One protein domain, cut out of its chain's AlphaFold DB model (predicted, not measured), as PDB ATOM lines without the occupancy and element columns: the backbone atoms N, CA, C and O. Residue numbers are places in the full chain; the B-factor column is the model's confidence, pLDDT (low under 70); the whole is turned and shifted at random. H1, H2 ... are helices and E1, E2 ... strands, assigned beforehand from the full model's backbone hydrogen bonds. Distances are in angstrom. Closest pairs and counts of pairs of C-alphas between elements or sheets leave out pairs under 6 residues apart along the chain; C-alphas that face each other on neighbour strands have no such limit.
ATOM      1  N   GLN A  14     219.095 197.540 271.050       89.75
ATOM      2  CA  GLN A  14     219.293 197.972 272.439       89.75
ATOM      3  C   GLN A  14     219.152 199.488 272.615       89.75
ATOM      4  O   GLN A  14     218.468 199.948 273.526       89.75
ATOM      5  N   THR A  15     219.757 200.272 271.720       89.44
ATOM      6  CA  THR A  15     219.654 201.739 271.745       89.44
ATOM      7  C   THR A  15     218.225 202.201 271.455       89.44
ATOM      8  O   THR A  15     217.752 203.171 272.046       89.44
ATOM      9  N   VAL A  16     217.520 201.509 270.554       91.25
ATOM     10  CA  VAL A  16     216.117 201.804 270.235       91.25
ATOM     11  C   VAL A  16     215.213 201.496 271.427       91.25
ATOM     12  O   VAL A  16     214.403 202.348 271.777       91.25
ATOM     13  N   VAL A  17     215.398 200.353 272.095       93.75
ATOM     14  CA  VAL A  17     214.701 199.996 273.344       93.75
ATOM     15  C   VAL A  17     214.956 201.044 274.428       93.75
ATOM     16  O   VAL A  17     214.012 201.548 275.031       93.75
ATOM     17  N   GLU A  18     216.219 201.434 274.643       93.12
ATOM     18  CA  GLU A  18     216.594 202.452 275.638       93.12
ATOM     19  C   GLU A  18     215.853 203.776 275.399       93.12
ATOM     20  O   GLU A  18     215.324 204.376 276.341       93.12
ATOM     21  N   LEU A  19     215.795 204.233 274.144       92.69
ATOM     22  CA  LEU A  19     215.127 205.480 273.773       92.69
ATOM     23  C   LEU A  19     213.602 205.362 273.828       92.69
ATOM     24  O   LEU A  19     212.959 206.230 274.415       92.69
ATOM     25  N   ALA A  20     213.024 204.313 273.242       93.00
ATOM     26  CA  ALA A  20     211.579 204.112 273.156       93.00
ATOM     27  C   ALA A  20     210.943 203.968 274.545       93.00
ATOM     28  O   ALA A  20     210.016 204.708 274.861       93.00
ATOM     29  N   ASN A  21     211.516 203.133 275.411       94.50
ATOM     30  CA  ASN A  21     211.010 202.879 276.771       94.50
ATOM     31  C   ASN A  21     211.318 204.055 277.720       94.50
ATOM     32  O   ASN A  21     210.803 204.205 278.836       94.50
ATOM     33  N   SER A  22     212.203 204.959 277.291       93.06
ATOM     34  CA  SER A  22     212.445 206.206 278.008       93.06
ATOM     35  C   SER A  22     211.351 207.249 277.787       93.06
ATOM     36  O   SER A  22     211.126 208.072 278.684       93.06
ATOM     37  N   LEU A  23     210.671 207.208 276.645       93.88
ATOM     38  CA  LEU A  23     209.655 208.167 276.230       93.88
ATOM     39  C   LEU A  23     208.288 207.874 276.880       93.88
ATOM     40  O   LEU A  23     207.996 206.737 277.228       93.88
ATOM     41  N   PRO A  24     207.411 208.877 277.078       93.56
ATOM     42  CA  PRO A  24     206.026 208.609 277.453       93.56
ATOM     43  C   PRO A  24     205.259 207.904 276.335       93.56
ATOM     44  O   PRO A  24     205.310 208.349 275.194       93.56
ATOM     45  N   HIS A  25     204.452 206.907 276.683       92.62
ATOM     46  CA  HIS A  25     203.659 206.116 275.733       92.62
ATOM     47  C   HIS A  25     202.267 206.679 275.424       92.62
ATOM     48  O   HIS A  25     201.464 206.056 274.740       92.62
ATOM     49  N   ILE A  26     201.962 207.878 275.920       88.75
ATOM     50  CA  ILE A  26     200.670 208.529 275.697       88.75
ATOM     51  C   ILE A  26     200.848 209.889 275.034       88.75
ATOM     52  O   ILE A  26     201.780 210.640 275.336       88.75
ATOM     53  N   LYS A  27     199.902 210.226 274.158       92.00
ATOM     54  CA  LYS A  27     199.793 211.554 273.555       92.00
ATOM     55  C   LYS A  27     199.587 212.612 274.643       92.00
ATOM     56  O   LYS A  27     198.752 212.445 275.532       92.00
ATOM     57  N   MET A  28     200.335 213.714 274.580       92.06
ATOM     58  CA  MET A  28     200.246 214.799 275.570       92.06
ATOM     59  C   MET A  28     200.729 216.148 275.014       92.06
ATOM     60  O   MET A  28     201.368 216.168 273.969       92.06
ATOM     61  N   PRO A  29     200.470 217.285 275.687       96.12
ATOM     62  CA  PRO A  29     201.047 218.576 275.301       96.12
ATOM     63  C   PRO A  29     202.583 218.584 275.349       96.12
ATOM     64  O   PRO A  29     203.173 218.004 276.268       96.12
ATOM     65  N   ILE A  30     203.228 219.282 274.406       94.00
ATOM     66  CA  ILE A  30     204.701 219.330 274.284       94.00
ATOM     67  C   ILE A  30     205.367 219.833 275.570       94.00
ATOM     68  O   ILE A  30     206.347 219.240 276.018       94.00
ATOM     69  N   ASP A  31     204.821 220.862 276.219       93.19
ATOM     70  CA  ASP A  31     205.398 221.407 277.458       93.19
ATOM     71  C   ASP A  31     205.416 220.374 278.596       93.19
ATOM     72  O   ASP A  31     206.377 220.290 279.373       93.19
ATOM     73  N   ARG A  32     204.379 219.528 278.662       93.94
ATOM     74  CA  ARG A  32     204.287 218.428 279.631       93.94
ATOM     75  C   ARG A  32     205.310 217.340 279.319       93.94
ATOM     76  O   ARG A  32     206.000 216.886 280.232       93.94
ATOM     77  N   PHE A  33     205.437 216.963 278.047       94.06
ATOM     78  CA  PHE A  33     206.452 216.015 277.585       94.06
ATOM     79  C   PHE A  33     207.871 216.506 277.905       94.06
ATOM     80  O   PHE A  33     208.653 215.786 278.530       94.06
ATOM     81  N   ARG A  34     208.192 217.757 277.558       93.56
ATOM     82  CA  ARG A  34     209.515 218.345 277.799       93.56
ATOM     83  C   ARG A  34     209.856 218.409 279.281       93.56
ATOM     84  O   ARG A  34     210.967 218.042 279.660       93.56
ATOM     85  N   SER A  35     208.893 218.782 280.120       91.69
ATOM     86  CA  SER A  35     209.057 218.781 281.579       91.69
ATOM     87  C   SER A  35     209.302 217.372 282.135       91.69
ATOM     88  O   SER A  35     210.183 217.182 282.976       91.69
ATOM     89  N   TYR A  36     208.565 216.369 281.645       92.31
ATOM     90  CA  TYR A  36     208.749 214.967 282.030       92.31
ATOM     91  C   TYR A  36     210.151 214.459 281.667       92.31
ATOM     92  O   TYR A  36     210.858 213.926 282.526       92.31
ATOM     93  N   MET A  37     210.585 214.679 280.423       92.88
ATOM     94  CA  MET A  37     211.897 214.222 279.955       92.88
ATOM     95  C   MET A  37     213.047 214.966 280.634       92.88
ATOM     96  O   MET A  37     214.044 214.338 280.990       92.88
ATOM     97  N   ALA A  38     212.906 216.270 280.896       91.38
ATOM     98  CA  ALA A  38     213.902 217.035 281.646       91.38
ATOM     99  C   ALA A  38     214.098 216.476 283.064       91.38
ATOM    100  O   ALA A  38     215.232 216.380 283.529       91.38
ATOM    101  N   LYS A  39     213.018 216.038 283.725       90.38
ATOM    102  CA  LYS A  39     213.088 215.391 285.041       90.38
ATOM    103  C   LYS A  39     213.703 213.988 284.976       90.38
ATOM    104  O   LYS A  39     214.517 213.659 285.831       90.38
ATOM    105  N   LYS A  40     213.327 213.168 283.984       89.81
ATOM    106  CA  LYS A  40     213.794 211.770 283.847       89.81
ATOM    107  C   LYS A  40     215.271 211.674 283.444       89.81
ATOM    108  O   LYS A  40     215.981 210.825 283.962       89.81
ATOM    109  N   TRP A  41     215.727 212.553 282.553       89.44
ATOM    110  CA  TRP A  41     217.076 212.530 281.968       89.44
ATOM    111  C   TRP A  41     217.970 213.696 282.424       89.44
ATOM    112  O   TRP A  41     218.994 213.962 281.801       89.44
ATOM    113  N   GLY A  42     217.577 214.458 283.451       82.88
ATOM    114  CA  GLY A  42     218.353 215.614 283.930       82.88
ATOM    115  C   GLY A  42     218.573 216.715 282.878       82.88
ATOM    116  O   GLY A  42     219.513 217.495 282.989       82.88
ATOM    117  N   GLY A  43     217.737 216.765 281.836       76.75
ATOM    118  CA  GLY A  43     217.866 217.684 280.699       76.75
ATOM    119  C   GLY A  43     218.786 217.211 279.564       76.75
ATOM    120  O   GLY A  43     218.770 217.820 278.494       76.75
ATOM    121  N   ASP A  44     219.528 216.111 279.730       84.38
ATOM    122  CA  ASP A  44     220.496 215.640 278.726       84.38
ATOM    123  C   ASP A  44     219.849 214.980 277.500       84.38
ATOM    124  O   ASP A  44     220.465 214.929 276.430       84.38
ATOM    125  N   PHE A  45     218.591 214.534 277.614       87.50
ATOM    126  CA  PHE A  45     217.845 213.940 276.501       87.50
ATOM    127  C   PHE A  45     217.799 214.865 275.276       87.50
ATOM    128  O   PHE A  45     218.073 214.424 274.163       87.50
ATOM    129  N   PHE A  46     217.557 216.167 275.478       85.75
ATOM    130  CA  PHE A  46     217.367 217.176 274.421       85.75
ATOM    131  C   PHE A  46     218.655 217.614 273.695       85.75
ATOM    132  O   PHE A  46     218.699 218.679 273.077       85.75
ATOM    133  N   ARG A  47     219.717 216.802 273.758       84.69
ATOM    134  CA  ARG A  47     220.972 216.987 273.015       84.69
ATOM    135  C   ARG A  47     221.038 216.021 271.825       84.69
ATOM    136  O   ARG A  47     220.231 216.103 270.904       84.69
ATOM    137  N   THR A  48     222.012 215.117 271.824       78.75
ATOM    138  CA  THR A  48     222.205 214.078 270.808       78.75
ATOM    139  C   THR A  48     221.212 212.899 270.886       78.75
ATOM    140  O   THR A  48     220.816 212.453 269.810       78.75
ATOM    141  N   PRO A  49     220.715 212.437 272.063       86.19
ATOM    142  CA  PRO A  49     219.691 211.381 272.124       86.19
ATOM    143  C   PRO A  49     218.382 211.783 271.432       86.19
ATOM    144  O   PRO A  49     217.826 211.020 270.647       86.19
ATOM    145  N   TYR A  50     217.938 213.020 271.667       87.56
ATOM    146  CA  TYR A  50     216.784 213.638 271.014       87.56
ATOM    147  C   TYR A  50     216.874 213.561 269.490       87.56
ATOM    148  O   TYR A  50     215.927 213.145 268.830       87.56
ATOM    149  N   GLN A  51     218.032 213.919 268.922       85.62
ATOM    150  CA  GLN A  51     218.211 213.931 267.470       85.62
ATOM    151  C   GLN A  51     218.067 212.532 266.870       85.62
ATOM    152  O   GLN A  51     217.402 212.387 265.845       85.62
ATOM    153  N   LEU A  52     218.641 211.511 267.517       87.94
ATOM    154  CA  LEU A  52     218.498 210.134 267.058       87.94
ATOM    155  C   LEU A  52     217.055 209.638 267.210       87.94
ATOM    156  O   LEU A  52     216.515 209.083 266.260       87.94
ATOM    157  N   ALA A  53     216.405 209.883 268.351       90.25
ATOM    158  CA  ALA A  53     215.017 209.475 268.578       90.25
ATOM    159  C   ALA A  53     214.051 210.087 267.545       90.25
ATOM    160  O   ALA A  53     213.161 209.399 267.043       90.25
ATOM    161  N   CYS A  54     214.264 211.354 267.175       89.69
ATOM    162  CA  CYS A  54     213.504 212.029 266.128       89.69
ATOM    163  C   CYS A  54     213.776 211.454 264.729       89.69
ATOM    164  O   CYS A  54     212.827 211.203 263.992       89.69
ATOM    165  N   GLN A  55     215.038 211.214 264.352       89.56
ATOM    166  CA  GLN A  55     215.386 210.627 263.045       89.56
ATOM    167  C   GLN A  55     214.935 209.168 262.903       89.56
ATOM    168  O   GLN A  55     214.565 208.737 261.812       89.56
ATOM    169  N   LEU A  56     214.914 208.426 264.009       90.25
ATOM    170  CA  LEU A  56     214.312 207.101 264.082       90.25
ATOM    171  C   LEU A  56     212.784 207.147 264.070       90.25
ATOM    172  O   LEU A  56     212.176 206.097 263.950       90.25
ATOM    173  N   GLY A  57     212.142 208.310 264.208       91.00
ATOM    174  CA  GLY A  57     210.683 208.417 264.235       91.00
ATOM    175  C   GLY A  57     210.030 207.806 265.482       91.00
ATOM    176  O   GLY A  57     208.882 207.374 265.404       91.00
ATOM    177  N   LEU A  58     210.740 207.760 266.619       92.25
ATOM    178  CA  LEU A  58     210.237 207.195 267.886       92.25
ATOM    179  C   LEU A  58     209.195 208.090 268.570       92.25
ATOM    180  O   LEU A  58     208.428 207.628 269.413       92.25
ATOM    181  N   TYR A  59     209.157 209.370 268.211       93.06
ATOM    182  CA  TYR A  59     208.089 210.292 268.579       93.06
ATOM    183  C   TYR A  59     208.100 211.528 267.667       93.06
ATOM    184  O   TYR A  59     209.057 211.759 266.922       93.06
ATOM    185  N   CYS A  60     207.054 212.349 267.758       92.06
ATOM    186  CA  CYS A  60     206.946 213.626 267.056       92.06
ATOM    187  C   CYS A  60     206.450 214.746 267.979       92.06
ATOM    188  O   CYS A  60     205.422 214.606 268.637       92.06
ATOM    189  N   GLU A  61     207.153 215.882 267.973       91.06
ATOM    190  CA  GLU A  61     206.649 217.179 268.450       91.06
ATOM    191  C   GLU A  61     206.042 217.917 267.251       91.06
ATOM    192  O   GLU A  61     206.764 218.513 266.445       91.06
ATOM    193  N   SER A  62     204.725 217.790 267.105       85.81
ATOM    194  CA  SER A  62     203.961 218.281 265.957       85.81
ATOM    195  C   SER A  62     203.566 219.757 266.121       85.81
ATOM    196  O   SER A  62     203.551 220.301 267.227       85.81
ATOM    197  N   GLU A  63     203.272 220.425 265.005       85.06
ATOM    198  CA  GLU A  63     202.938 221.859 264.964       85.06
ATOM    199  C   GLU A  63     201.621 222.199 265.678       85.06
ATOM    200  O   GLU A  63     201.431 223.327 266.124       85.06
ATOM    201  N   ASP A  64     200.751 221.206 265.871       86.81
ATOM    202  CA  ASP A  64     199.526 221.293 266.678       86.81
ATOM    203  C   ASP A  64     199.779 221.419 268.197       86.81
ATOM    204  O   ASP A  64     198.834 221.445 268.985       86.81
ATOM    205  N   GLY A  65     201.044 221.497 268.628       90.06
ATOM    206  CA  GLY A  65     201.425 221.662 270.032       90.06
ATOM    207  C   GLY A  65     201.425 220.357 270.834       90.06
ATOM    208  O   GLY A  65     201.526 220.389 272.067       90.06
ATOM    209  N   LEU A  66     201.316 219.206 270.160       91.19
ATOM    210  CA  LEU A  66     201.193 217.894 270.790       91.19
ATOM    211  C   LEU A  66     202.416 217.003 270.531       91.19
ATOM    212  O   LEU A  66     203.041 217.007 269.469       91.19
ATOM    213  N   TYR A  67     202.740 216.218 271.553       92.69
ATOM    214  CA  TYR A  67     203.675 215.106 271.518       92.69
ATOM    215  C   TYR A  67     202.934 213.824 271.119       92.69
ATOM    216  O   TYR A  67     201.914 213.477 271.725       92.69
ATOM    217  N   TYR A  68     203.486 213.112 270.140       91.38
ATOM    218  CA  TYR A  68     202.993 211.833 269.638       91.38
ATOM    219  C   TYR A  68     204.054 210.745 269.832       91.38
ATOM    220  O   TYR A  68     205.104 210.843 269.198       91.38
ATOM    221  N   PRO A  69     203.814 209.718 270.664       92.81
ATOM    222  CA  PRO A  69     204.714 208.573 270.762       92.81
ATOM    223  C   PRO A  69     204.549 207.617 269.576       92.81
ATOM    224  O   PRO A  69     203.447 207.462 269.050       92.81
ATOM    225  N   ARG A  70     205.634 206.941 269.181       92.06
ATOM    226  CA  ARG A  70     205.595 205.818 268.226       92.06
ATOM    227  C   ARG A  70     204.955 204.577 268.831       92.06
ATOM    228  O   ARG A  70     204.168 203.921 268.157       92.06
ATOM    229  N   PHE A  71     205.326 204.273 270.071       87.44
ATOM    230  CA  PHE A  71     204.914 203.073 270.790       87.44
ATOM    231  C   PHE A  71     204.054 203.456 271.989       87.44
ATOM    232  O   PHE A  71     204.398 204.368 272.746       87.44
ATOM    233  N   ASP A  72     202.951 202.740 272.162       87.00
ATOM    234  CA  ASP A  72     202.032 202.853 273.295       87.00
ATOM    235  C   ASP A  72     202.402 201.921 274.468       87.00
ATOM    236  O   ASP A  72     201.711 201.899 275.488       87.00
ATOM    237  N   HIS A  73     203.526 201.209 274.360       88.62
ATOM    238  CA  HIS A  73     204.093 200.326 275.374       88.62
ATOM    239  C   HIS A  73     205.629 200.318 275.312       88.62
ATOM    240  O   HIS A  73     206.230 200.788 274.341       88.62
ATOM    241  N   ASP A  74     206.250 199.772 276.359       90.06
ATOM    242  CA  ASP A  74     207.674 199.443 276.366       90.06
ATOM    243  C   ASP A  74     207.940 198.302 275.376       90.06
ATOM    244  O   ASP A  74     207.308 197.251 275.458       90.06
ATOM    245  N   ILE A  75     208.912 198.482 274.488       87.88
ATOM    246  CA  ILE A  75     209.295 197.495 273.475       87.88
ATOM    247  C   ILE A  75     210.501 196.666 273.925       87.88
ATOM    248  O   ILE A  75     211.328 197.113 274.729       87.88
ATOM    249  N   ASN A  76     210.635 195.458 273.378       88.38
ATOM    250  CA  ASN A  76     211.818 194.609 273.562       88.38
ATOM    251  C   ASN A  76     212.801 194.681 272.368       88.38
ATOM    252  O   ASN A  76     212.525 195.313 271.347       88.38
ATOM    253  N   GLU A  77     213.971 194.032 272.482       85.56
ATOM    254  CA  GLU A  77     215.009 194.067 271.432       85.56
ATOM    255  C   GLU A  77     214.527 193.513 270.082       85.56
ATOM    256  O   GLU A  77     214.940 194.017 269.039       85.56
ATOM    257  N   ARG A  78     213.623 192.525 270.079       78.38
ATOM    258  CA  ARG A  78     213.068 191.955 268.845       78.38
ATOM    259  C   ARG A  78     212.155 192.953 268.137       78.38
ATOM    260  O   ARG A  78     212.256 193.124 266.928       78.38
ATOM    261  N   GLU A  79     211.283 193.629 268.878       79.88
ATOM    262  CA  GLU A  79     210.404 194.668 268.320       79.88
ATOM    263  C   GLU A  79     211.207 195.853 267.776       79.88
ATOM    264  O   GLU A  79     210.908 196.379 266.705       79.88
ATOM    265  N   ALA A  80     212.278 196.232 268.477       85.38
ATOM    266  CA  ALA A  80     213.217 197.241 268.010       85.38
ATOM    267  C   ALA A  80     213.945 196.826 266.717       85.38
ATOM    268  O   ALA A  80     214.111 197.651 265.819       85.38
ATOM    269  N   GLU A  81     214.363 195.564 266.599       80.88
ATOM    270  CA  GLU A  81     214.975 195.022 265.381       80.88
ATOM    271  C   GLU A  81     213.998 195.035 264.197       80.88
ATOM    272  O   GLU A  81     214.335 195.526 263.117       80.88
ATOM    273  N   GLU A  82     212.759 194.580 264.410       72.56
ATOM    274  CA  GLU A  82     211.700 194.625 263.397       72.56
ATOM    275  C   GLU A  82     211.392 196.067 262.969       72.56
ATOM    276  O   GLU A  82     211.264 196.351 261.775       72.56
ATOM    277  N   TYR A  83     211.339 197.001 263.920       84.44
ATOM    278  CA  TYR A  83     211.137 198.417 263.632       84.44
ATOM    279  C   TYR A  83     212.247 198.993 262.746       84.44
ATOM    280  O   TYR A  83     211.954 199.644 261.742       84.44
ATOM    281  N   LEU A  84     213.516 198.724 263.072       85.12
ATOM    282  CA  LEU A  84     214.664 199.190 262.287       85.12
ATOM    283  C   LEU A  84     214.648 198.645 260.855       85.12
ATOM    284  O   LEU A  84     214.956 199.381 259.913       85.12
ATOM    285  N   PHE A  85     214.222 197.392 260.690       72.56
ATOM    286  CA  PHE A  85     214.052 196.747 259.390       72.56
ATOM    287  C   PHE A  85     213.012 197.461 258.507       72.56
ATOM    288  O   PHE A  85     213.215 197.635 257.306       72.56
ATOM    289  N   PHE A  86     211.911 197.935 259.095       74.50
ATOM    290  CA  PHE A  86     210.874 198.700 258.388       74.50
ATOM    291  C   PHE A  86     211.202 200.184 258.208       74.50
ATOM    292  O   PHE A  86     210.713 200.818 257.266       74.50
ATOM    293  N   TRP A  87     211.984 200.745 259.123       86.44
ATOM    294  CA  TRP A  87     212.377 202.146 259.130       86.44
ATOM    295  C   TRP A  87     213.374 202.454 258.008       86.44
ATOM    296  O   TRP A  87     213.166 203.412 257.261       86.44
ATOM    297  N   LEU A  88     214.418 201.631 257.841       83.06
ATOM    298  CA  LEU A  88     215.530 201.934 256.932       83.06
ATOM    299  C   LEU A  88     215.088 202.144 255.467       83.06
ATOM    300  O   LEU A  88     215.524 203.126 254.864       83.06
ATOM    301  N   PRO A  89     214.199 201.316 254.882       74.50
ATOM    302  CA  PRO A  89     213.740 201.519 253.509       74.50
ATOM    303  C   PRO A  89     212.865 202.767 253.316       74.50
ATOM    304  O   PRO A  89     212.763 203.278 252.204       74.50
ATOM    305  N   ARG A  90     212.234 203.264 254.388       80.25
ATOM    306  CA  ARG A  90     211.366 204.452 254.368       80.25
ATOM    307  C   ARG A  90     212.110 205.726 254.765       80.25
ATOM    308  O   ARG A  90     211.569 206.817 254.623       80.25
ATOM    309  N   TYR A  91     213.344 205.618 255.247       87.12
ATOM    310  CA  TYR A  91     214.136 206.768 255.650       87.12
ATOM    311  C   TYR A  91     214.535 207.617 254.436       87.12
ATOM    312  O   TYR A  91     215.138 207.117 253.484       87.12
ATOM    313  N   TYR A  92     214.230 208.914 254.482       86.50
ATOM    314  CA  TYR A  92     214.587 209.866 253.432       86.50
ATOM    315  C   TYR A  92     215.463 211.004 253.953       86.50
ATOM    316  O   TYR A  92     215.435 211.357 255.139       86.50
ATOM    317  N   ILE A  93     216.247 211.580 253.043       86.75
ATOM    318  CA  ILE A  93     217.094 212.744 253.286       86.75
ATOM    319  C   ILE A  93     216.958 213.785 252.159       86.75
ATOM    320  O   ILE A  93     216.769 213.417 251.004       86.75
ATOM    321  N   PRO A  94     217.069 215.088 252.476       86.38
ATOM    322  CA  PRO A  94     217.038 215.646 253.827       86.38
ATOM    323  C   PRO A  94     215.653 215.487 254.479       86.38
ATOM    324  O   PRO A  94     214.621 215.606 253.825       86.38
ATOM    325  N   ASN A  95     215.640 215.266 255.792       88.00
ATOM    326  CA  ASN A  95     214.428 215.207 256.621       88.00
ATOM    327  C   ASN A  95     214.318 216.427 257.565       88.00
ATOM    328  O   ASN A  95     215.287 217.185 257.687       88.00
ATOM    329  N   PRO A  96     213.194 216.616 258.285       87.38
ATOM    330  CA  PRO A  96     212.976 217.762 259.184       87.38
ATOM    331  C   PRO A  96     213.980 217.939 260.322       87.38
ATOM    332  O   PRO A  96     214.078 219.022 260.905       87.38
ATOM    333  N   TYR A  97     214.740 216.895 260.641       86.56
ATOM    334  CA  TYR A  97     215.763 216.913 261.686       86.56
ATOM    335  C   TYR A  97     217.181 217.062 261.122       86.56
ATOM    336  O   TYR A  97     218.156 217.165 261.868       86.56
ATOM    337  N   THR A  98     217.305 217.130 259.798       84.06
ATOM    338  CA  THR A  98     218.546 217.453 259.097       84.06
ATOM    339  C   THR A  98     218.844 218.947 259.247       84.06
ATOM    340  O   THR A  98     217.937 219.781 259.197       84.06
ATOM    341  N   ARG A  99     220.115 219.336 259.435       77.31
ATOM    342  CA  ARG A  99     220.455 220.763 259.606       77.31
ATOM    343  C   ARG A  99     220.028 221.579 258.381       77.31
ATOM    344  O   ARG A  99     220.147 221.117 257.248       77.31
ATOM    345  N   LYS A 100     219.587 222.821 258.612       73.88
ATOM    346  CA  LYS A 100     219.129 223.748 257.558       73.88
ATOM    347  C   LYS A 100     220.191 224.035 256.489       73.88
ATOM    348  O   LYS A 100     219.846 224.385 255.369       73.88
ATOM    349  N   ASP A 101     221.470 223.915 256.837       74.19
ATOM    350  CA  ASP A 101     222.601 224.191 255.955       74.19
ATOM    351  C   ASP A 101     223.126 222.969 255.185       74.19
ATOM    352  O   ASP A 101     224.021 223.159 254.369       74.19
ATOM    353  N   GLY A 102     222.621 221.756 255.442       77.50
ATOM    354  CA  GLY A 102     223.047 220.550 254.718       77.50
ATOM    355  C   GLY A 102     222.137 220.182 253.549       77.50
ATOM    356  O   GLY A 102     220.967 220.572 253.531       77.50
ATOM    357  N   PHE A 103     222.671 219.425 252.594       82.75
ATOM    358  CA  PHE A 103     222.007 218.959 251.373       82.75
ATOM    359  C   PHE A 103     221.305 220.106 250.629       82.75
ATOM    360  O   PHE A 103     220.131 220.008 250.278       82.75
ATOM    361  N   LYS A 104     221.982 221.255 250.492       77.56
ATOM    362  CA  LYS A 104     221.430 222.446 249.814       77.56
ATOM    363  C   LYS A 104     221.304 222.255 248.309       77.56
ATOM    364  O   LYS A 104     220.402 222.828 247.711       77.56
ATOM    365  N   ASP A 105     222.195 221.449 247.745       79.56
ATOM    366  CA  ASP A 105     222.260 221.173 246.313       79.56
ATOM    367  C   ASP A 105     221.325 220.021 245.900       79.56
ATOM    368  O   ASP A 105     221.248 219.667 244.727       79.56
ATOM    369  N   LEU A 106     220.573 219.450 246.853       81.19
ATOM    370  CA  LEU A 106     219.547 218.447 246.594       81.19
ATOM    371  C   LEU A 106     218.182 219.126 246.416       81.19
ATOM    372  O   LEU A 106     217.625 219.691 247.358       81.19
ATOM    373  N   ASN A 107     217.640 219.064 245.198       70.38
ATOM    374  CA  ASN A 107     216.425 219.795 244.814       70.38
ATOM    375  C   ASN A 107     215.153 219.325 245.550       70.38
ATOM    376  O   ASN A 107     214.226 220.115 245.730       70.38
ATOM    377  N   CYS A 108     215.089 218.058 245.968       73.12
ATOM    378  CA  CYS A 108     213.977 217.487 246.729       73.12
ATOM    379  C   CYS A 108     214.456 216.369 247.676       73.12
ATOM    380  O   CYS A 108     215.519 215.790 247.444       73.12
ATOM    381  N   PRO A 109     213.705 216.051 248.748       83.06
ATOM    382  CA  PRO A 109     213.987 214.880 249.567       83.06
ATOM    383  C   PRO A 109     213.895 213.581 248.770       83.06
ATOM    384  O   PRO A 109     213.030 213.429 247.908       83.06
ATOM    385  N   THR A 110     214.765 212.635 249.100       83.75
ATOM    386  CA  THR A 110     214.836 211.330 248.450       83.75
ATOM    387  C   THR A 110     215.134 210.211 249.455       83.75
ATOM    388  O   THR A 110     215.762 210.427 250.496       83.75
ATOM    389  N   TYR A 111     214.637 209.004 249.168       84.50
ATOM    390  CA  TYR A 111     214.799 207.821 250.010       84.50
ATOM    391  C   TYR A 111     216.249 207.343 250.001       84.50
ATOM    392  O   TYR A 111     216.784 206.920 248.975       84.50
ATOM    393  N   PHE A 112     216.864 207.350 251.181       88.31
ATOM    394  CA  PHE A 112     218.292 207.120 251.364       88.31
ATOM    395  C   PHE A 112     218.750 205.773 250.790       88.31
ATOM    396  O   PHE A 112     219.710 205.706 250.026       88.31
ATOM    397  N   LEU A 113     218.043 204.693 251.139       83.69
ATOM    398  CA  LEU A 113     218.417 203.343 250.723       83.69
ATOM    399  C   LEU A 113     218.182 203.105 249.222       83.69
ATOM    400  O   LEU A 113     218.958 202.394 248.586       83.69
ATOM    401  N   LYS A 114     217.134 203.720 248.660       80.12
ATOM    402  CA  LYS A 114     216.760 203.578 247.250       80.12
ATOM    403  C   LYS A 114     217.815 204.182 246.323       80.12
ATOM    404  O   LYS A 114     218.271 203.495 245.416       80.12
ATOM    405  N   GLU A 115     218.231 205.424 246.568       86.19
ATOM    406  CA  GLU A 115     219.227 206.100 245.718       86.19
ATOM    407  C   GLU A 115     220.564 205.363 245.712       86.19
ATOM    408  O   GLU A 115     221.145 205.117 244.655       86.19
ATOM    409  N   LEU A 116     221.021 204.937 246.895       88.25
ATOM    410  CA  LEU A 116     222.240 204.145 247.016       88.25
ATOM    411  C   LEU A 116     222.123 202.823 246.250       88.25
ATOM    412  O   LEU A 116     223.082 202.418 245.592       88.25
ATOM    413  N   TYR A 117     220.963 202.159 246.302       81.81
ATOM    414  CA  TYR A 117     220.731 200.918 245.567       81.81
ATOM    415  C   TYR A 117     220.780 201.146 244.058       81.81
ATOM    416  O   TYR A 117     221.528 200.460 243.363       81.81
ATOM    417  N   GLU A 118     220.036 202.128 243.546       80.06
ATOM    418  CA  GLU A 118     219.977 202.412 242.111       80.06
ATOM    419  C   GLU A 118     221.340 202.824 241.546       80.06
ATOM    420  O   GLU A 118     221.696 202.427 240.432       80.06
ATOM    421  N   TYR A 119     222.121 203.587 242.313       88.50
ATOM    422  CA  TYR A 119     223.482 203.943 241.933       88.50
ATOM    423  C   TYR A 119     224.410 202.727 241.921       88.50
ATOM    424  O   TYR A 119     225.135 202.531 240.944       88.50
ATOM    425  N   THR A 120     224.359 201.889 242.963       86.62
ATOM    426  CA  THR A 120     225.191 200.677 243.073       86.62
ATOM    427  C   THR A 120     224.847 199.665 241.977       86.62
ATOM    428  O   THR A 120     225.740 199.038 241.412       86.62
ATOM    429  N   LEU A 121     223.567 199.547 241.614       79.50
ATOM    430  CA  LEU A 121     223.104 198.684 240.526       79.50
ATOM    431  C   LEU A 121     223.681 199.116 239.169       79.50
ATOM    432  O   LEU A 121     224.053 198.272 238.356       79.50
ATOM    433  N   LYS A 122     223.771 200.430 238.924       85.81
ATOM    434  CA  LYS A 122     224.339 201.006 237.691       85.81
ATOM    435  C   LYS A 122     225.868 201.024 237.690       85.81
ATOM    436  O   LYS A 122     226.466 201.010 236.617       85.81
ATOM    437  N   ASN A 123     226.491 201.039 238.869       89.62
ATOM    438  CA  ASN A 123     227.939 201.113 239.054       89.62
ATOM    439  C   ASN A 123     228.414 199.985 239.988       89.62
ATOM    440  O   ASN A 123     228.672 200.230 241.173       89.62
ATOM    441  N   PRO A 124     228.532 198.743 239.477       84.00
ATOM    442  CA  PRO A 124     229.041 197.629 240.264       84.00
ATOM    443  C   PRO A 124     230.428 197.938 240.835       84.00
ATOM    444  O   PRO A 124     231.265 198.532 240.157       84.00
ATOM    445  N   ALA A 125     230.678 197.497 242.068       83.56
ATOM    446  CA  ALA A 125     231.925 197.719 242.802       83.56
ATOM    447  C   ALA A 125     232.243 199.187 243.179       83.56
ATOM    448  O   ALA A 125     233.399 199.515 243.445       83.56
ATOM    449  N   CYS A 126     231.240 200.070 243.248       89.19
ATOM    450  CA  CYS A 126     231.421 201.410 243.814       89.19
ATOM    451  C   CYS A 126     231.592 201.384 245.344       89.19
ATOM    452  O   CYS A 126     231.056 200.519 246.049       89.19
ATOM    453  N   THR A 127     232.324 202.360 245.886       89.31
ATOM    454  CA  THR A 127     232.404 202.534 247.340       89.31
ATOM    455  C   THR A 127     231.188 203.299 247.856       89.31
ATOM    456  O   THR A 127     230.575 204.090 247.137       89.31
ATOM    457  N   TYR A 128     230.853 203.118 249.138       87.25
ATOM    458  CA  TYR A 128     229.793 203.912 249.773       87.25
ATOM    459  C   TYR A 128     230.030 205.421 249.659       87.25
ATOM    460  O   TYR A 128     229.072 206.171 249.495       87.25
ATOM    461  N   LYS A 129     231.289 205.873 249.717       87.12
ATOM    462  CA  LYS A 129     231.624 207.298 249.634       87.12
ATOM    463  C   LYS A 129     231.295 207.870 248.261       87.12
ATOM    464  O   LYS A 129     230.660 208.918 248.202       87.12
ATOM    465  N   ASP A 130     231.647 207.144 247.202       87.44
ATOM    466  CA  ASP A 130     231.365 207.551 245.823       87.44
ATOM    467  C   ASP A 130     229.851 207.591 245.566       87.44
ATOM    468  O   ASP A 130     229.327 208.570 245.037       87.44
ATOM    469  N   ALA A 131     229.135 206.549 246.010       89.00
ATOM    470  CA  ALA A 131     227.682 206.476 245.888       89.00
ATOM    471  C   ALA A 131     226.983 207.600 246.664       89.00
ATOM    472  O   ALA A 131     226.087 208.256 246.142       89.00
ATOM    473  N   TYR A 132     227.412 207.860 247.900       88.62
ATOM    474  CA  TYR A 132     226.836 208.902 248.744       88.62
ATOM    475  C   TYR A 132     227.069 210.307 248.170       88.62
ATOM    476  O   TYR A 132     226.134 211.105 248.113       88.62
ATOM    477  N   GLU A 133     228.291 210.605 247.722       89.38
ATOM    478  CA  GLU A 133     228.633 211.906 247.139       89.38
ATOM    479  C   GLU A 133     227.850 212.174 245.852       89.38
ATOM    480  O   GLU A 133     227.329 213.274 245.658       89.38
ATOM    481  N   TYR A 134     227.685 211.149 245.015       89.44
ATOM    482  CA  TYR A 134     226.880 211.257 243.807       89.44
ATOM    483  C   TYR A 134     225.391 211.461 244.112       89.44
ATOM    484  O   TYR A 134     224.780 212.384 243.574       89.44
ATOM    485  N   CYS A 135     224.804 210.616 244.966       88.25
ATOM    486  CA  CYS A 135     223.363 210.614 245.236       88.25
ATOM    487  C   CYS A 135     222.891 211.838 246.026       88.25
ATOM    488  O   CYS A 135     221.759 212.280 245.846       88.25
ATOM    489  N   PHE A 136     223.727 212.365 246.924       88.25
ATOM    490  CA  PHE A 136     223.294 213.378 247.892       88.25
ATOM    491  C   PHE A 136     224.047 214.705 247.789       88.25
ATOM    492  O   PHE A 136     223.755 215.618 248.561       88.25
ATOM    493  N   HIS A 137     224.987 214.823 246.845       87.12
ATOM    494  CA  HIS A 137     225.766 216.039 246.578       87.12
ATOM    495  C   HIS A 137     226.499 216.592 247.819       87.12
ATOM    496  O   HIS A 137     226.758 217.787 247.930       87.12
ATOM    497  N   GLU A 138     226.849 215.714 248.762       82.94
ATOM    498  CA  GLU A 138     227.688 216.011 249.924       82.94
ATOM    499  C   GLU A 138     228.681 214.871 250.151       82.94
ATOM    500  O   GLU A 138     228.351 213.706 249.953       82.94
ATOM    501  N   SER A 139     229.880 215.176 250.648       82.06
ATOM    502  CA  SER A 139     230.842 214.133 251.010       82.06
ATOM    503  C   SER A 139     230.354 213.312 252.212       82.06
ATOM    504  O   SER A 139     229.948 213.866 253.242       82.06
ATOM    505  N   ALA A 140     230.458 211.982 252.116       73.12
ATOM    506  CA  ALA A 140     230.222 211.084 253.245       73.12
ATOM    507  C   ALA A 140     231.185 211.411 254.400       73.12
ATOM    508  O   ALA A 140     232.383 211.631 254.203       73.12
ATOM    509  N   LYS A 141     230.667 211.460 255.628       73.00
ATOM    510  CA  LYS A 141     231.460 211.775 256.826       73.00
ATOM    511  C   LYS A 141     231.948 210.494 257.505       73.00
ATOM    512  O   LYS A 141     231.599 209.399 257.118       73.00
ATOM    513  N   ASN A 142     232.685 210.615 258.614       66.56
ATOM    514  CA  ASN A 142     233.162 209.473 259.424       66.56
ATOM    515  C   ASN A 142     232.058 208.631 260.138       66.56
ATOM    516  O   ASN A 142     232.283 208.234 261.275       66.56
ATOM    517  N   ASN A 143     230.833 208.519 259.610       69.25
ATOM    518  CA  ASN A 143     229.722 207.717 260.166       69.25
ATOM    519  C   ASN A 143     229.490 206.444 259.346       69.25
ATOM    520  O   ASN A 143     228.471 205.777 259.519       69.25
ATOM    521  N   ASP A 144     230.429 206.118 258.458       72.75
ATOM    522  CA  ASP A 144     230.428 204.915 257.632       72.75
ATOM    523  C   ASP A 144     230.227 203.643 258.466       72.75
ATOM    524  O   ASP A 144     229.599 202.704 258.000       72.75
ATOM    525  N   ASP A 145     230.724 203.606 259.704       74.69
ATOM    526  CA  ASP A 145     230.557 202.503 260.652       74.69
ATOM    527  C   ASP A 145     229.097 202.312 261.093       74.69
ATOM    528  O   ASP A 145     228.593 201.186 261.100       74.69
ATOM    529  N   ILE A 146     228.399 203.409 261.392       79.44
ATOM    530  CA  ILE A 146     226.980 203.414 261.771       79.44
ATOM    531  C   ILE A 146     226.111 203.046 260.567       79.44
ATOM    532  O   ILE A 146     225.248 202.177 260.670       79.44
ATOM    533  N   ILE A 147     226.355 203.666 259.409       84.12
ATOM    534  CA  ILE A 147     225.607 203.371 258.178       84.12
ATOM    535  C   ILE A 147     225.838 201.925 257.737       84.12
ATOM    536  O   ILE A 147     224.888 201.235 257.372       84.12
ATOM    537  N   ARG A 148     227.080 201.437 257.831       82.88
ATOM    538  CA  ARG A 148     227.424 200.038 257.570       82.88
ATOM    539  C   ARG A 148     226.682 199.092 258.495       82.88
ATOM    540  O   ARG A 148     226.202 198.071 258.019       82.88
ATOM    541  N   ASN A 149     226.577 199.422 259.780       82.69
ATOM    542  CA  ASN A 149     225.797 198.633 260.728       82.69
ATOM    543  C   ASN A 149     224.324 198.569 260.295       82.69
ATOM    544  O   ASN A 149     223.792 197.475 260.133       82.69
ATOM    545  N   TYR A 150     223.706 199.720 260.004       84.56
ATOM    546  CA  TYR A 150     222.308 199.751 259.582       84.56
ATOM    547  C   TYR A 150     222.057 198.972 258.288       84.56
ATOM    548  O   TYR A 150     221.127 198.176 258.218       84.56
ATOM    549  N   ILE A 151     222.889 199.182 257.265       83.06
ATOM    550  CA  ILE A 151     222.730 198.516 255.971       83.06
ATOM    551  C   ILE A 151     222.980 197.011 256.111       83.06
ATOM    552  O   ILE A 151     222.140 196.229 255.693       83.06
ATOM    553  N   ASN A 152     224.066 196.577 256.751       80.69
ATOM    554  CA  ASN A 152     224.362 195.143 256.846       80.69
ATOM    555  C   ASN A 152     223.353 194.359 257.688       80.69
ATOM    556  O   ASN A 152     223.142 193.183 257.409       80.69
ATOM    557  N   ASN A 153     222.772 194.983 258.714       76.69
ATOM    558  CA  ASN A 153     221.858 194.295 259.625       76.69
ATOM    559  C   ASN A 153     220.385 194.450 259.227       76.69
ATOM    560  O   ASN A 153     219.593 193.559 259.516       76.69
ATOM    561  N   TYR A 154     220.006 195.550 258.563       77.12
ATOM    562  CA  TYR A 154     218.592 195.891 258.341       77.12
ATOM    563  C   TYR A 154     218.232 196.218 256.884       77.12
ATOM    564  O   TYR A 154     217.063 196.462 256.596       77.12
ATOM    565  N   SER A 155     219.185 196.217 255.945       70.50
ATOM    566  CA  SER A 155     218.882 196.309 254.511       70.50
ATOM    567  C   SER A 155     218.787 194.920 253.888       70.50
ATOM    568  O   SER A 155     219.654 194.075 254.089       70.50
ATOM    569  N   ARG A 156     217.764 194.701 253.053       62.91
ATOM    570  CA  ARG A 156     217.687 193.521 252.174       62.91
ATOM    571  C   ARG A 156     218.293 193.732 250.800       62.91
ATOM    572  O   ARG A 156     218.497 192.743 250.113       62.91
ATOM    573  N   VAL A 157     218.543 194.978 250.399       60.53
ATOM    574  CA  VAL A 157     218.861 195.360 249.009       60.53
ATOM    575  C   VAL A 157     220.324 195.748 248.816       60.53
ATOM    576  O   VAL A 157     220.845 195.694 247.706       60.53
ATOM    577  N   LEU A 158     220.998 196.113 249.907       73.00
ATOM    578  CA  LEU A 158     222.392 196.542 249.922       73.00
ATOM    579  C   LEU A 158     223.149 195.873 251.061       73.00
ATOM    580  O   LEU A 158     222.609 195.698 252.147       73.00
ATOM    581  N   SER A 159     224.423 195.582 250.828       79.25
ATOM    582  CA  SER A 159     225.369 195.147 251.858       79.25
ATOM    583  C   SER A 159     226.754 195.744 251.607       79.25
ATOM    584  O   SER A 159     227.099 196.087 250.477       79.25
ATOM    585  N   PHE A 160     227.559 195.862 252.658       82.50
ATOM    586  CA  PHE A 160     228.964 196.247 252.576       82.50
ATOM    587  C   PHE A 160     229.866 195.016 252.507       82.50
ATOM    588  O   PHE A 160     229.824 194.147 253.384       82.50
ATOM    589  N   ALA A 161     230.769 194.999 251.532       79.75
ATOM    590  CA  ALA A 161     231.922 194.112 251.539       79.75
ATOM    591  C   ALA A 161     232.961 194.536 252.595       79.75
ATOM    592  O   ALA A 161     232.962 195.659 253.112       79.75
ATOM    593  N   LYS A 162     233.880 193.615 252.922       76.50
ATOM    594  CA  LYS A 162     234.938 193.837 253.928       76.50
ATOM    595  C   LYS A 162     235.869 195.006 253.577       76.50
ATOM    596  O   LYS A 162     236.413 195.629 254.485       76.50
ATOM    597  N   ASP A 163     236.030 195.302 252.293       78.56
ATOM    598  CA  ASP A 163     236.842 196.393 251.745       78.56
ATOM    599  C   ASP A 163     236.110 197.752 251.698       78.56
ATOM    600  O   ASP A 163     236.737 198.772 251.431       78.56
ATOM    601  N   GLY A 164     234.812 197.796 252.029       74.44
ATOM    602  CA  GLY A 164     233.995 199.016 252.037       74.44
ATOM    603  C   GLY A 164     233.180 199.269 250.765       74.44
ATOM    604  O   GLY A 164     232.496 200.294 250.690       74.44
ATOM    605  N   THR A 165     233.216 198.342 249.810       86.00
ATOM    606  CA  THR A 165     232.414 198.362 248.579       86.00
ATOM    607  C   THR A 165     230.940 198.046 248.863       86.00
ATOM    608  O   THR A 165     230.647 197.212 249.727       86.00
ATOM    609  N   LEU A 166     230.009 198.693 248.150       85.00
ATOM    610  CA  LEU A 166     228.576 198.374 248.206       85.00
ATOM    611  C   LEU A 166     228.227 197.263 247.208       85.00
ATOM    612  O   LEU A 166     228.611 197.314 246.041       85.00
ATOM    613  N   ASN A 167     227.448 196.282 247.660       78.88
ATOM    614  CA  ASN A 167     226.904 195.214 246.827       78.88
ATOM    615  C   ASN A 167     225.381 195.269 246.828       78.88
ATOM    616  O   ASN A 167     224.767 195.359 247.894       78.88
ATOM    617  N   VAL A 168     224.787 195.140 245.643       71.12
ATOM    618  CA  VAL A 168     223.350 194.893 245.487       71.12
ATOM    619  C   VAL A 168     223.034 193.422 245.744       71.12
ATOM    620  O   VAL A 168     223.816 192.535 245.396       71.12
ATOM    621  N   THR A 169     221.891 193.155 246.359       56.38
ATOM    622  CA  THR A 169     221.323 191.804 246.454       56.38
ATOM    623  C   THR A 169     220.289 191.598 245.335       56.38
ATOM    624  O   THR A 169     219.924 192.540 244.635       56.38
ATOM    625  N   ASN A 170     219.770 190.379 245.168       42.78
ATOM    626  CA  ASN A 170     218.767 190.058 244.138       42.78
ATOM    627  C   ASN A 170     217.336 190.545 244.477       42.78
ATOM    628  O   ASN A 170     216.364 190.012 243.940       42.78
ATOM    629  N   VAL A 171     217.184 191.518 245.382       39.81
ATOM    630  CA  VAL A 171     215.889 192.010 245.881       39.81
ATOM    631  C   VAL A 171     215.555 193.358 245.230       39.81
ATOM    632  O   VAL A 171     216.319 194.312 245.353       39.81
ATOM    633  N   ASN A 172     214.406 193.448 244.546       42.66
ATOM    634  CA  ASN A 172     213.932 194.670 243.883       42.66
ATOM    635  C   ASN A 172     213.257 195.634 244.895       42.66
ATOM    636  O   ASN A 172     212.287 195.228 245.540       42.66
ATOM    637  N   PRO A 173     213.721 196.889 245.063       46.69
ATOM    638  CA  PRO A 173     213.157 197.836 246.026       46.69
ATOM    639  C   PRO A 173     211.964 198.622 245.461       46.69
ATOM    640  O   PRO A 173     212.104 199.790 245.101       46.69
ATOM    641  N   ASN A 174     210.766 198.043 245.459       42.56
ATOM    642  CA  ASN A 174     209.541 198.838 245.319       42.56
ATOM    643  C   ASN A 174     208.886 199.050 246.689       42.56
ATOM    644  O   ASN A 174     208.468 198.097 247.342       42.56
ATOM    645  N   ILE A 175     208.784 200.312 247.126       42.69
ATOM    646  CA  ILE A 175     208.027 200.734 248.316       42.69
ATOM    647  C   ILE A 175     207.218 201.984 247.961       42.69
ATOM    648  O   ILE A 175     207.707 202.881 247.277       42.69
ATOM    649  N   VAL A 176     205.969 202.019 248.428       39.56
ATOM    650  CA  VAL A 176     204.975 203.085 248.233       39.56
ATOM    651  C   VAL A 176     205.559 204.468 248.558       39.56
ATOM    652  O   VAL A 176     205.849 204.775 249.712       39.56
ATOM    653  N   PHE A 177     205.696 205.325 247.544       42.91
ATOM    654  CA  PHE A 177     206.177 206.698 247.699       42.91
ATOM    655  C   PHE A 177     205.045 207.609 248.202       42.91
ATOM    656  O   PHE A 177     204.095 207.883 247.469       42.91
ATOM    657  N   LYS A 178     205.141 208.102 249.443       47.06
ATOM    658  CA  LYS A 178     204.339 209.243 249.929       47.06
ATOM    659  C   LYS A 178     205.047 210.571 249.614       47.06
ATOM    660  O   LYS A 178     206.256 210.585 249.377       47.06
ATOM    661  N   ASN A 179     204.302 211.682 249.628       51.25
ATOM    662  CA  ASN A 179     204.865 213.034 249.512       51.25
ATOM    663  C   ASN A 179     205.918 213.258 250.611       51.25
ATOM    664  O   ASN A 179     205.614 213.114 251.794       51.25
ATOM    665  N   MET A 180     207.149 213.596 250.218       70.19
ATOM    666  CA  MET A 180     208.248 213.887 251.140       70.19
ATOM    667  C   MET A 180     208.405 215.396 251.293       70.19
ATOM    668  O   MET A 180     208.609 216.102 250.305       70.19
ATOM    669  N   ASP A 181     208.361 215.882 252.529       70.25
ATOM    670  CA  ASP A 181     208.578 217.288 252.846       70.25
ATOM    671  C   ASP A 181     209.680 217.415 253.902       70.25
ATOM    672  O   ASP A 181     209.596 216.881 255.007       70.25
ATOM    673  N   ARG A 182     210.736 218.158 253.558       78.31
ATOM    674  CA  ARG A 182     211.863 218.446 254.453       78.31
ATOM    675  C   ARG A 182     211.436 219.258 255.682       78.31
ATOM    676  O   ARG A 182     212.197 219.330 256.637       78.31
ATOM    677  N   SER A 183     210.284 219.920 255.660       77.81
ATOM    678  CA  SER A 183     209.816 220.805 256.729       77.81
ATOM    679  C   SER A 183     208.758 220.178 257.639       77.81
ATOM    680  O   SER A 183     208.673 220.566 258.805       77.81
ATOM    681  N   ASP A 184     208.041 219.155 257.171       82.75
ATOM    682  CA  ASP A 184     206.922 218.560 257.901       82.75
ATOM    683  C   ASP A 184     207.365 217.403 258.813       82.75
ATOM    684  O   ASP A 184     207.599 216.263 258.393       82.75
ATOM    685  N   ARG A 185     207.448 217.696 260.116       86.56
ATOM    686  CA  ARG A 185     207.798 216.711 261.153       86.56
ATOM    687  C   ARG A 185     206.758 215.611 261.308       86.56
ATOM    688  O   ARG A 185     207.138 214.475 261.599       86.56
ATOM    689  N   LYS A 186     205.474 215.939 261.149       84.19
ATOM    690  CA  LYS A 186     204.379 214.990 261.343       84.19
ATOM    691  C   LYS A 186     204.307 214.034 260.162       84.19
ATOM    692  O   LYS A 186     204.249 212.835 260.397       84.19
ATOM    693  N   ALA A 187     204.450 214.526 258.931       80.94
ATOM    694  CA  ALA A 187     204.552 213.675 257.747       80.94
ATOM    695  C   ALA A 187     205.797 212.775 257.782       80.94
ATOM    696  O   ALA A 187     205.703 211.592 257.460       80.94
ATOM    697  N   PHE A 188     206.956 213.287 258.222       85.94
ATOM    698  CA  PHE A 188     208.151 212.453 258.415       85.94
ATOM    699  C   PHE A 188     207.935 211.363 259.470       85.94
ATOM    700  O   PHE A 188     208.303 210.215 259.245       85.94
ATOM    701  N   PHE A 189     207.317 211.697 260.604       87.44
ATOM    702  CA  PHE A 189     206.946 210.708 261.612       87.44
ATOM    703  C   PHE A 189     205.962 209.680 261.040       87.44
ATOM    704  O   PHE A 189     206.199 208.481 261.155       87.44
ATOM    705  N   ASP A 190     204.908 210.130 260.361       82.06
ATOM    706  CA  ASP A 190     203.871 209.267 259.797       82.06
ATOM    707  C   ASP A 190     204.369 208.376 258.656       82.06
ATOM    708  O   ASP A 190     203.786 207.331 258.381       82.06
ATOM    709  N   ASN A 191     205.474 208.742 258.012       79.88
ATOM    710  CA  ASN A 191     206.133 207.914 257.008       79.88
ATOM    711  C   ASN A 191     206.681 206.597 257.593       79.88
ATOM    712  O   ASN A 191     206.861 205.623 256.867       79.88
ATOM    713  N   PHE A 192     206.900 206.548 258.909       81.44
ATOM    714  CA  PHE A 192     207.220 205.319 259.640       81.44
ATOM    715  C   PHE A 192     205.994 204.681 260.300       81.44
ATOM    716  O   PHE A 192     206.125 203.626 260.921       81.44
ATOM    717  N   ASN A 193     204.801 205.280 260.173       70.81
ATOM    718  CA  ASN A 193     203.572 204.558 260.484       70.81
ATOM    719  C   ASN A 193     203.468 203.428 259.461       70.81
ATOM    720  O   ASN A 193     203.551 203.661 258.252       70.81
TER     721      ASN A 193
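Overview. This is residues 14 to 193 of the 685 residues of the protein "AAA domain (Dynein-related subfamily)" of Prevotella sp. khp7 (UniProt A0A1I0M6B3). Two lobes stand end to end along the longest axis, with the long helix H4 joining them: one lobe holds the small hairpin E1 and E2 with H2, H3 and H8 around it and H1 packed on H3, the other the hairpin E3 and E4 with H5 and H7 packed on it and H6 packed on H5. The chain makes the first lobe, crosses by H4 to the second, and returns by a long link to add H8 to the first. The 180 printed residues have eight named helices and four named strands, in the order H1 H2 H3 E1 E2 H4 H5 H6 H7 E3 E4 H8; both two-stranded sheets are antiparallel and the class is mostly helix. The whole is compact, with a radius of gyration of the C-alphas of 17.1 A and spans of 51 by 35 by 31 A.

Along the chain. Find C-alpha 14 at (219.293, 197.972, 272.439), where H1, residues 14 to 20, begins. Read on to H2, residues 30 to 40, 15.2 A long, and H3, residues 48 to 55. E1, residues 59 to 61, and E2, residues 66 to 69, follow. At C-alpha 77, (215.009, 194.067, 271.432), H4 begins; it covers residues 77 to 90 and is 20.3 A long. Next come H5, residues 112 to 122, 16.2 A long, H6, residues 128 to 136, and H7, residues 144 to 154, 14.9 A long. E3, residues 158 to 160, and E4, residues 166 to 168, precede H8, residues 185 to 190, which ends at C-alpha 190, (203.871, 209.267, 259.797).

Arrangement. Start at H4, the hub. With residues 77 to 80 alone it touches H1, about perpendicular at 80 degrees, closest at the C-alphas of Val 16 and Ala 80, 5.8 A. It touches H7, closest at the C-alphas of Phe 85 and Tyr 154, 4.7 A, and, with residues 88 to 89 alone, H5, closest at those of Pro 89 and Leu 113, 5.7 A. H5 touches H6, closest at the C-alphas of Leu 116 and Ala 131, 6.0 A. In the hairpin E3 and E4, N 159 and O 167 are 3.0 A apart; the closest C-alphas of H7 and E3, Asn 152 and Ser 159, are 5.1 A apart. In the hairpin E1 and E2, look for N 60 and O 68, 2.9 A apart. The closest C-alphas of H2 and E2 are Ile 30 and Tyr 67, 5.2 A; those of E1 and H8 are Cys 60 and Phe 189, 6.2 A. H1 touches H3, closest at the C-alphas of Leu 19 and Ala 53, 6.6 A. In H1, H2, H3, H5, H6, H7 and H8 every O i to N i+4 pair is within hydrogen-bond range; in H4, 8 of 10 are.

Size, cuts and confidence. The C-alphas farthest apart, Arg 32 and Pro 124, are 50.9 A from each other. The printed part has no cut. Two links are long: H4 to H5, 21 residues, and E4 to H8, 16 residues. Confidence is under 70 at residues 142 to 143, 156 to 157 and 169 to 179.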